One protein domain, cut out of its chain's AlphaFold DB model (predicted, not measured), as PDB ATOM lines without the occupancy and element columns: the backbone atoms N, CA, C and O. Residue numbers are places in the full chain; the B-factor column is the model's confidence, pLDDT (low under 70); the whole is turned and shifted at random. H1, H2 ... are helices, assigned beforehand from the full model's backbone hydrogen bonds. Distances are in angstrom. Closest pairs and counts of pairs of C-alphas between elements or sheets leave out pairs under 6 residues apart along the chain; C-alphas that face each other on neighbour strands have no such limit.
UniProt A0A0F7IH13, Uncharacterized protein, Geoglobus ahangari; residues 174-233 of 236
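What this domain is: This is residues 174 to 233 of the 236 residues of an uncharacterized protein of Geoglobus ahangari (UniProt A0A0F7IH13). Four short helices form two side-by-side pairs, H1 with H3 and H2 with H4, and one pair packs across the other as two crossed layers. The chain steps from one pair to the other at each of its three links, and within each pair the helices run opposite ways. The printed part has 60 residues with four named helices, H1, H2, H3 and H4 in that order, and no named strand; its class is all helix. It is compact, with a radius of gyration of the C-alphas of 10.1 A, and rounded, spanning 26 by 22 by 15 A.

Where its parts are: H1, residues 176 to 187, begins at C-alpha 176 (147.198, 127.684, 170.167) and is 17.8 A long. H2, residues 191 to 200, is 14.6 A long. H3 is residues 207 to 213. H4, residues 218 to 232, is the longest at 21.0 A and ends at C-alpha 232 (136.345, 116.520, 161.439).

How they stand to each other: H1 and H3 touch at a shallow tilt of 24 degrees, opposite ways, the closest C-alphas being those of Val 181 and Leu 209, 6.8 A apart. H1 is close to H4 but not clearly touching, at a steep tilt of 45 degrees; their closest C-alphas, of Val 178 and Leu 224, are 7.0 A apart. H2 and H4 touch at a shallow tilt of 21 degrees, opposite ways, with the C-alphas of Ile 195 and Leu 225 closest at 6.3 A. H2 and H3 are only just about perpendicular, at 72 degrees. Every O i to N i+4 pair is within hydrogen-bond range in H2, H3 and H4; in H1, 6 of 8 are.

The domain as a whole: The C-alphas of Lys 189 and Asp 217 are farthest apart, at 27.0 A. The printed part has no cut. The links H1 to H2 and H3 to H4 are tight, and H2 to H3 is short. Mean pLDDT of the printed part is 91.0, and no printed residue is under 70.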
ATOM      1  N   ASN A 174     145.594 133.946 167.495       87.38
ATOM      2  CA  ASN A 174     146.124 132.943 168.418       87.38
ATOM      3  C   ASN A 174     145.876 131.518 167.886       87.38
ATOM      4  O   ASN A 174     144.778 130.994 168.037       87.38
ATOM      5  N   SER A 175     146.887 130.866 167.306       89.12
ATOM      6  CA  SER A 175     146.767 129.494 166.786       89.12
ATOM      7  C   SER A 175     146.787 128.398 167.854       89.12
ATOM      8  O   SER A 175     146.419 127.259 167.557       89.12
ATOM      9  N   ASN A 176     147.175 128.695 169.101       89.12
ATOM     10  CA  ASN A 176     147.198 127.684 170.167       89.12
ATOM     11  C   ASN A 176     145.795 127.160 170.485       89.12
ATOM     12  O   ASN A 176     145.646 125.988 170.842       89.12
ATOM     13  N   ILE A 177     144.772 127.994 170.275       92.50
ATOM     14  CA  ILE A 177     143.375 127.621 170.498       92.50
ATOM     15  C   ILE A 177     142.927 126.465 169.598       92.50
ATOM     16  O   ILE A 177     142.076 125.668 169.981       92.50
ATOM     17  N   VAL A 178     143.549 126.318 168.422       94.06
ATOM     18  CA  VAL A 178     143.250 125.237 167.479       94.06
ATOM     19  C   VAL A 178     143.523 123.877 168.117       94.06
ATOM     20  O   VAL A 178     142.693 122.981 168.012       94.06
ATOM     21  N   ASN A 179     144.651 123.708 168.815       93.19
ATOM     22  CA  ASN A 179     144.967 122.427 169.454       93.19
ATOM     23  C   ASN A 179     143.998 122.121 170.598       93.19
ATOM     24  O   ASN A 179     143.525 120.997 170.703       93.19
ATOM     25  N   GLN A 180     143.674 123.123 171.417       93.62
ATOM     26  CA  GLN A 180     142.773 122.955 172.562       93.62
ATOM     27  C   GLN A 180     141.370 122.542 172.106       93.62
ATOM     28  O   GLN A 180     140.798 121.580 172.616       93.62
ATOM     29  N   VAL A 181     140.844 123.219 171.082       94.00
ATOM     30  CA  VAL A 181     139.539 122.891 170.502       94.00
ATOM     31  C   VAL A 181     139.572 121.534 169.798       94.00
ATOM     32  O   VAL A 181     138.630 120.758 169.936       94.00
ATOM     33  N   TYR A 182     140.657 121.194 169.096       94.69
ATOM     34  CA  TYR A 182     140.822 119.867 168.498       94.69
ATOM     35  C   TYR A 182     140.850 118.749 169.550       94.69
ATOM     36  O   TYR A 182     140.198 117.722 169.363       94.69
ATOM     37  N   GLU A 183     141.569 118.935 170.659       93.25
ATOM     38  CA  GLU A 183     141.640 117.962 171.755       93.25
ATOM     39  C   GLU A 183     140.280 117.746 172.419       93.25
ATOM     40  O   GLU A 183     139.899 116.597 172.650       93.25
ATOM     41  N   TYR A 184     139.536 118.826 172.681       93.56
ATOM     42  CA  TYR A 184     138.168 118.742 173.193       93.56
ATOM     43  C   TYR A 184     137.270 117.960 172.226       93.56
ATOM     44  O   TYR A 184     136.677 116.942 172.592       93.56
ATOM     45  N   LEU A 185     137.224 118.385 170.960       92.94
ATOM     46  CA  LEU A 185     136.369 117.775 169.946       92.94
ATOM     47  C   LEU A 185     136.721 116.301 169.716       92.94
ATOM     48  O   LEU A 185     135.819 115.477 169.604       92.94
ATOM     49  N   SER A 186     138.000 115.926 169.750       90.06
ATOM     50  CA  SER A 186     138.438 114.529 169.592       90.06
ATOM     51  C   SER A 186     137.937 113.593 170.701       90.06
ATOM     52  O   SER A 186     137.908 112.380 170.500       90.06
ATOM     53  N   ARG A 187     137.537 114.127 171.863       90.50
ATOM     54  CA  ARG A 187     136.955 113.356 172.979       90.50
ATOM     55  C   ARG A 187     135.430 113.275 172.915       90.50
ATOM     56  O   ARG A 187     134.830 112.461 173.617       90.50
ATOM     57  N   THR A 188     134.790 114.106 172.095       89.38
ATOM     58  CA  THR A 188     133.331 114.108 171.950       89.38
ATOM     59  C   THR A 188     132.849 112.995 171.022       89.38
ATOM     60  O   THR A 188     133.480 112.681 170.016       89.38
ATOM     61  N   LYS A 189     131.679 112.414 171.329       86.75
ATOM     62  CA  LYS A 189     131.057 111.376 170.485       86.75
ATOM     63  C   LYS A 189     130.667 111.890 169.096       86.75
ATOM     64  O   LYS A 189     130.660 111.116 168.149       86.75
ATOM     65  N   ASN A 190     130.297 113.167 168.988       90.19
ATOM     66  CA  ASN A 190     129.903 113.789 167.726       90.19
ATOM     67  C   ASN A 190     130.505 115.203 167.607       90.19
ATOM     68  O   ASN A 190     129.835 116.190 167.930       90.19
ATOM     69  N   PRO A 191     131.758 115.308 167.127       91.62
ATOM     70  CA  PRO A 191     132.461 116.583 166.987       91.62
ATOM     71  C   PRO A 191     131.708 117.593 166.113       91.62
ATOM     72  O   PRO A 191     131.647 118.779 166.424       91.62
ATOM     73  N   LEU A 192     131.082 117.129 165.025       92.81
ATOM     74  CA  LEU A 192     130.346 117.996 164.103       92.81
ATOM     75  C   LEU A 192     129.067 118.564 164.732       92.81
ATOM     76  O   LEU A 192     128.716 119.708 164.444       92.81
ATOM     77  N   ALA A 193     128.381 117.799 165.586       91.62
ATOM     78  CA  ALA A 193     127.233 118.300 166.339       91.62
ATOM     79  C   ALA A 193     127.653 119.367 167.358       91.62
ATOM     80  O   ALA A 193     127.039 120.430 167.393       91.62
ATOM     81  N   ALA A 194     128.743 119.135 168.100       92.06
ATOM     82  CA  ALA A 194     129.290 120.117 169.038       92.06
ATOM     83  C   ALA A 194     129.665 121.437 168.339       92.06
ATOM     84  O   ALA A 194     129.338 122.517 168.826       92.06
ATOM     85  N   ILE A 195     130.267 121.368 167.145       93.12
ATOM     86  CA  ILE A 195     130.572 122.571 166.358       93.12
ATOM     87  C   ILE A 195     129.292 123.311 165.933       93.12
ATOM     88  O   ILE A 195     129.249 124.535 166.007       93.12
ATOM     89  N   ARG A 196     128.239 122.599 165.501       91.75
ATOM     90  CA  ARG A 196     126.961 123.228 165.107       91.75
ATOM     91  C   ARG A 196     126.289 123.941 166.279       91.75
ATOM     92  O   ARG A 196     125.805 125.052 166.096       91.75
ATOM     93  N   LEU A 197     126.295 123.323 167.459       91.38
ATOM     94  CA  LEU A 197     125.767 123.916 168.689       91.38
ATOM     95  C   LEU A 197     126.504 125.217 169.043       91.38
ATOM     96  O   LEU A 197     125.868 126.250 169.273       91.38
ATOM     97  N   ALA A 198     127.840 125.204 168.956       90.81
ATOM     98  CA  ALA A 198     128.669 126.386 169.188       90.81
ATOM     99  C   ALA A 198     128.390 127.530 168.193       90.81
ATOM    100  O   ALA A 198     128.447 128.700 168.567       90.81
ATOM    101  N   GLU A 199     128.063 127.218 166.935       90.38
ATOM    102  CA  GLU A 199     127.671 128.224 165.935       90.38
ATOM    103  C   GLU A 199     126.292 128.830 166.198       90.38
ATOM    104  O   GLU A 199     126.082 130.008 165.912       90.38
ATOM    105  N   THR A 200     125.357 128.044 166.735       88.50
ATOM    106  CA  THR A 200     124.024 128.529 167.123       88.50
ATOM    107  C   THR A 200     124.015 129.257 168.468       88.50
ATOM    108  O   THR A 200     122.993 129.832 168.834       88.50
ATOM    109  N   GLY A 201     125.141 129.256 169.191       84.50
ATOM    110  CA  GLY A 201     125.256 129.836 170.530       84.50
ATOM    111  C   GLY A 201     124.577 129.004 171.621       84.50
ATOM    112  O   GLY A 201     124.291 129.531 172.693       84.50
ATOM    113  N   ASP A 202     124.297 127.727 171.348       86.12
ATOM    114  CA  ASP A 202     123.711 126.802 172.314       86.12
ATOM    115  C   ASP A 202     124.831 126.016 172.994       86.12
ATOM    116  O   ASP A 202     125.372 125.059 172.441       86.12
ATOM    117  N   PHE A 203     125.219 126.463 174.188       86.56
ATOM    118  CA  PHE A 203     126.352 125.900 174.916       86.56
ATOM    119  C   PHE A 203     125.961 124.927 176.031       86.56
ATOM    120  O   PHE A 203     126.831 124.473 176.775       86.56
ATOM    121  N   GLY A 204     124.677 124.562 176.141       82.94
ATOM    122  CA  GLY A 204     124.162 123.772 177.264       82.94
ATOM    123  C   GLY A 204     124.940 122.474 177.519       82.94
ATOM    124  O   GLY A 204     125.267 122.166 178.662       82.94
ATOM    125  N   GLU A 205     125.292 121.755 176.451       82.88
ATOM    126  CA  GLU A 205     126.013 120.472 176.512       82.88
ATOM    127  C   GLU A 205     127.516 120.585 176.182       82.88
ATOM    128  O   GLU A 205     128.236 119.587 176.223       82.88
ATOM    129  N   ILE A 206     128.008 121.785 175.854       89.06
ATOM    130  CA  ILE A 206     129.370 122.024 175.336       89.06
ATOM    131  C   ILE A 206     130.084 123.175 176.070       89.06
ATOM    132  O   ILE A 206     130.827 123.944 175.464       89.06
ATOM    133  N   GLN A 207     129.872 123.289 177.383       89.81
ATOM    134  CA  GLN A 207     130.411 124.376 178.219       89.81
ATOM    135  C   GLN A 207     131.941 124.504 178.135       89.81
ATOM    136  O   GLN A 207     132.463 125.605 178.008       89.81
ATOM    137  N   GLU A 208     132.670 123.386 178.110       89.88
ATOM    138  CA  GLU A 208     134.132 123.406 177.935       89.88
ATOM    139  C   GLU A 208     134.547 124.017 176.583       89.88
ATOM    140  O   GLU A 208     135.551 124.721 176.499       89.88
ATOM    141  N   LEU A 209     133.770 123.794 175.514       91.44
ATOM    142  CA  LEU A 209     134.025 124.430 174.220       91.44
ATOM    143  C   LEU A 209     133.713 125.924 174.262       91.44
ATOM    144  O   LEU A 209     134.442 126.704 173.651       91.44
ATOM    145  N   GLU A 210     132.653 126.318 174.974       93.31
ATOM    146  CA  GLU A 210     132.316 127.725 175.196       93.31
ATOM    147  C   GLU A 210     133.482 128.459 175.854       93.31
ATOM    148  O   GLU A 210     133.930 129.471 175.324       93.31
ATOM    149  N   GLU A 211     134.021 127.922 176.952       92.88
ATOM    150  CA  GLU A 211     135.146 128.515 177.683       92.88
ATOM    151  C   GLU A 211     136.366 128.741 176.786       92.88
ATOM    152  O   GLU A 211     136.996 129.796 176.852       92.88
ATOM    153  N   LEU A 212     136.661 127.788 175.897       92.44
ATOM    154  CA  LEU A 212     137.766 127.901 174.949       92.44
ATOM    155  C   LEU A 212     137.556 129.046 173.943       92.44
ATOM    156  O   LEU A 212     138.503 129.753 173.599       92.44
ATOM    157  N   ILE A 213     136.332 129.251 173.456       92.50
ATOM    158  CA  ILE A 213     136.071 130.185 172.345       92.50
ATOM    159  C   ILE A 213     135.438 131.516 172.772       92.50
ATOM    160  O   ILE A 213     135.224 132.384 171.916       92.50
ATOM    161  N   ARG A 214     135.124 131.693 174.063       90.00
ATOM    162  CA  ARG A 214     134.362 132.844 174.577       90.00
ATOM    163  C   ARG A 214     135.055 134.172 174.316       90.00
ATOM    164  O   ARG A 214     134.403 135.121 173.887       90.00
ATOM    165  N   ASP A 215     136.366 134.205 174.527       88.75
ATOM    166  CA  ASP A 215     137.176 135.424 174.433       88.75
ATOM    167  C   ASP A 215     137.639 135.725 172.994       88.75
ATOM    168  O   ASP A 215     138.316 136.722 172.746       88.75
ATOM    169  N   LEU A 216     137.265 134.879 172.027       90.56
ATOM    170  CA  LEU A 216     137.508 135.125 170.607       90.56
ATOM    171  C   LEU A 216     136.451 136.077 170.043       90.56
ATOM    172  O   LEU A 216     135.253 135.905 170.297       90.56
ATOM    173  N   ASP A 217     136.885 137.020 169.205       91.75
ATOM    174  CA  ASP A 217     135.973 137.823 168.396       91.75
ATOM    175  C   ASP A 217     135.196 136.948 167.394       91.75
ATOM    176  O   ASP A 217     135.585 135.821 167.067       91.75
ATOM    177  N   GLU A 218     134.082 137.481 166.892       90.12
ATOM    178  CA  GLU A 218     133.156 136.750 166.024       90.12
ATOM    179  C   GLU A 218     133.829 136.199 164.754       90.12
ATOM    180  O   GLU A 218     133.567 135.058 164.361       90.12
ATOM    181  N   ASN A 219     134.742 136.959 164.138       90.75
ATOM    182  CA  ASN A 219     135.428 136.522 162.924       90.75
ATOM    183  C   ASN A 219     136.412 135.391 163.228       90.75
ATOM    184  O   ASN A 219     136.396 134.367 162.540       90.75
ATOM    185  N   THR A 220     137.224 135.534 164.277       91.94
ATOM    186  CA  THR A 220     138.168 134.491 164.706       91.94
ATOM    187  C   THR A 220     137.441 133.206 165.089       91.94
ATOM    188  O   THR A 220     137.823 132.120 164.642       91.94
ATOM    189  N   ARG A 221     136.340 133.315 165.841       93.25
ATOM    190  CA  ARG A 221     135.489 132.177 166.205       93.25
ATOM    191  C   ARG A 221     134.935 131.479 164.964       93.25
ATOM    192  O   ARG A 221     135.009 130.257 164.860       93.25
ATOM    193  N   LYS A 222     134.431 132.240 163.990       92.38
ATOM    194  CA  LYS A 222     133.882 131.694 162.744       92.38
ATOM    195  C   LYS A 222     134.941 130.985 161.898       92.38
ATOM    196  O   LYS A 222     134.648 129.929 161.337       92.38
ATOM    197  N   ILE A 223     136.155 131.530 161.800       93.06
ATOM    198  CA  ILE A 223     137.277 130.888 161.095       93.06
ATOM    199  C   ILE A 223     137.634 129.564 161.775       93.06
ATOM    200  O   ILE A 223     137.706 128.532 161.107       93.06
ATOM    201  N   LEU A 224     137.794 129.585 163.099       94.69
ATOM    202  CA  LEU A 224     138.136 128.415 163.904       94.69
ATOM    203  C   LEU A 224     137.095 127.297 163.760       94.69
ATOM    204  O   LEU A 224     137.457 126.171 163.426       94.69
ATOM    205  N   LEU A 225     135.807 127.597 163.953       94.62
ATOM    206  CA  LEU A 225     134.735 126.597 163.883       94.62
ATOM    207  C   LEU A 225     134.573 126.020 162.469       94.62
ATOM    208  O   LEU A 225     134.474 124.802 162.316       94.62
ATOM    209  N   ASN A 226     134.629 126.851 161.421       94.12
ATOM    210  CA  ASN A 226     134.579 126.353 160.042       94.12
ATOM    211  C   ASN A 226     135.814 125.518 159.684       94.12
ATOM    212  O   ASN A 226     135.685 124.481 159.034       94.12
ATOM    213  N   GLY A 227     136.998 125.919 160.151       93.06
ATOM    214  CA  GLY A 227     138.210 125.119 160.026       93.06
ATOM    215  C   GLY A 227     138.070 123.759 160.713       93.06
ATOM    216  O   GLY A 227     138.392 122.733 160.119       93.06
ATOM    217  N   MET A 228     137.505 123.722 161.923       94.88
ATOM    218  CA  MET A 228     137.262 122.474 162.654       94.88
ATOM    219  C   MET A 228     136.232 121.574 161.974       94.88
ATOM    220  O   MET A 228     136.405 120.355 161.972       94.88
ATOM    221  N   LYS A 229     135.213 122.130 161.305       93.81
ATOM    222  CA  LYS A 229     134.328 121.322 160.450       93.81
ATOM    223  C   LYS A 229     135.116 120.605 159.367       93.81
ATOM    224  O   LYS A 229     134.880 119.426 159.137       93.81
ATOM    225  N   VAL A 230     136.054 121.298 158.719       91.88
ATOM    226  CA  VAL A 230     136.913 120.690 157.696       91.88
ATOM    227  C   VAL A 230     137.810 119.618 158.309       91.88
ATOM    228  O   VAL A 230     137.957 118.570 157.693       91.88
ATOM    229  N   VAL A 231     138.366 119.829 159.508       92.38
ATOM    230  CA  VAL A 231     139.182 118.831 160.232       92.38
ATOM    231  C   VAL A 231     138.394 117.553 160.530       92.38
ATOM    232  O   VAL A 231     138.917 116.465 160.319       92.38
ATOM    233  N   PHE A 232     137.150 117.667 160.997       90.62
ATOM    234  CA  PHE A 232     136.345 116.520 161.439       90.62
ATOM    235  C   PHE A 232     135.402 115.949 160.377       90.62
ATOM    236  O   PHE A 232     134.735 114.952 160.642       90.62
ATOM    237  N   LYS A 233     135.337 116.537 159.178       86.38
ATOM    238  CA  LYS A 233     134.585 115.953 158.064       86.38
ATOM    239  C   LYS A 233     135.265 114.658 157.607       86.38
ATOM    240  O   LYS A 233     136.483 114.647 157.395       86.38
TER     241      LYS A 233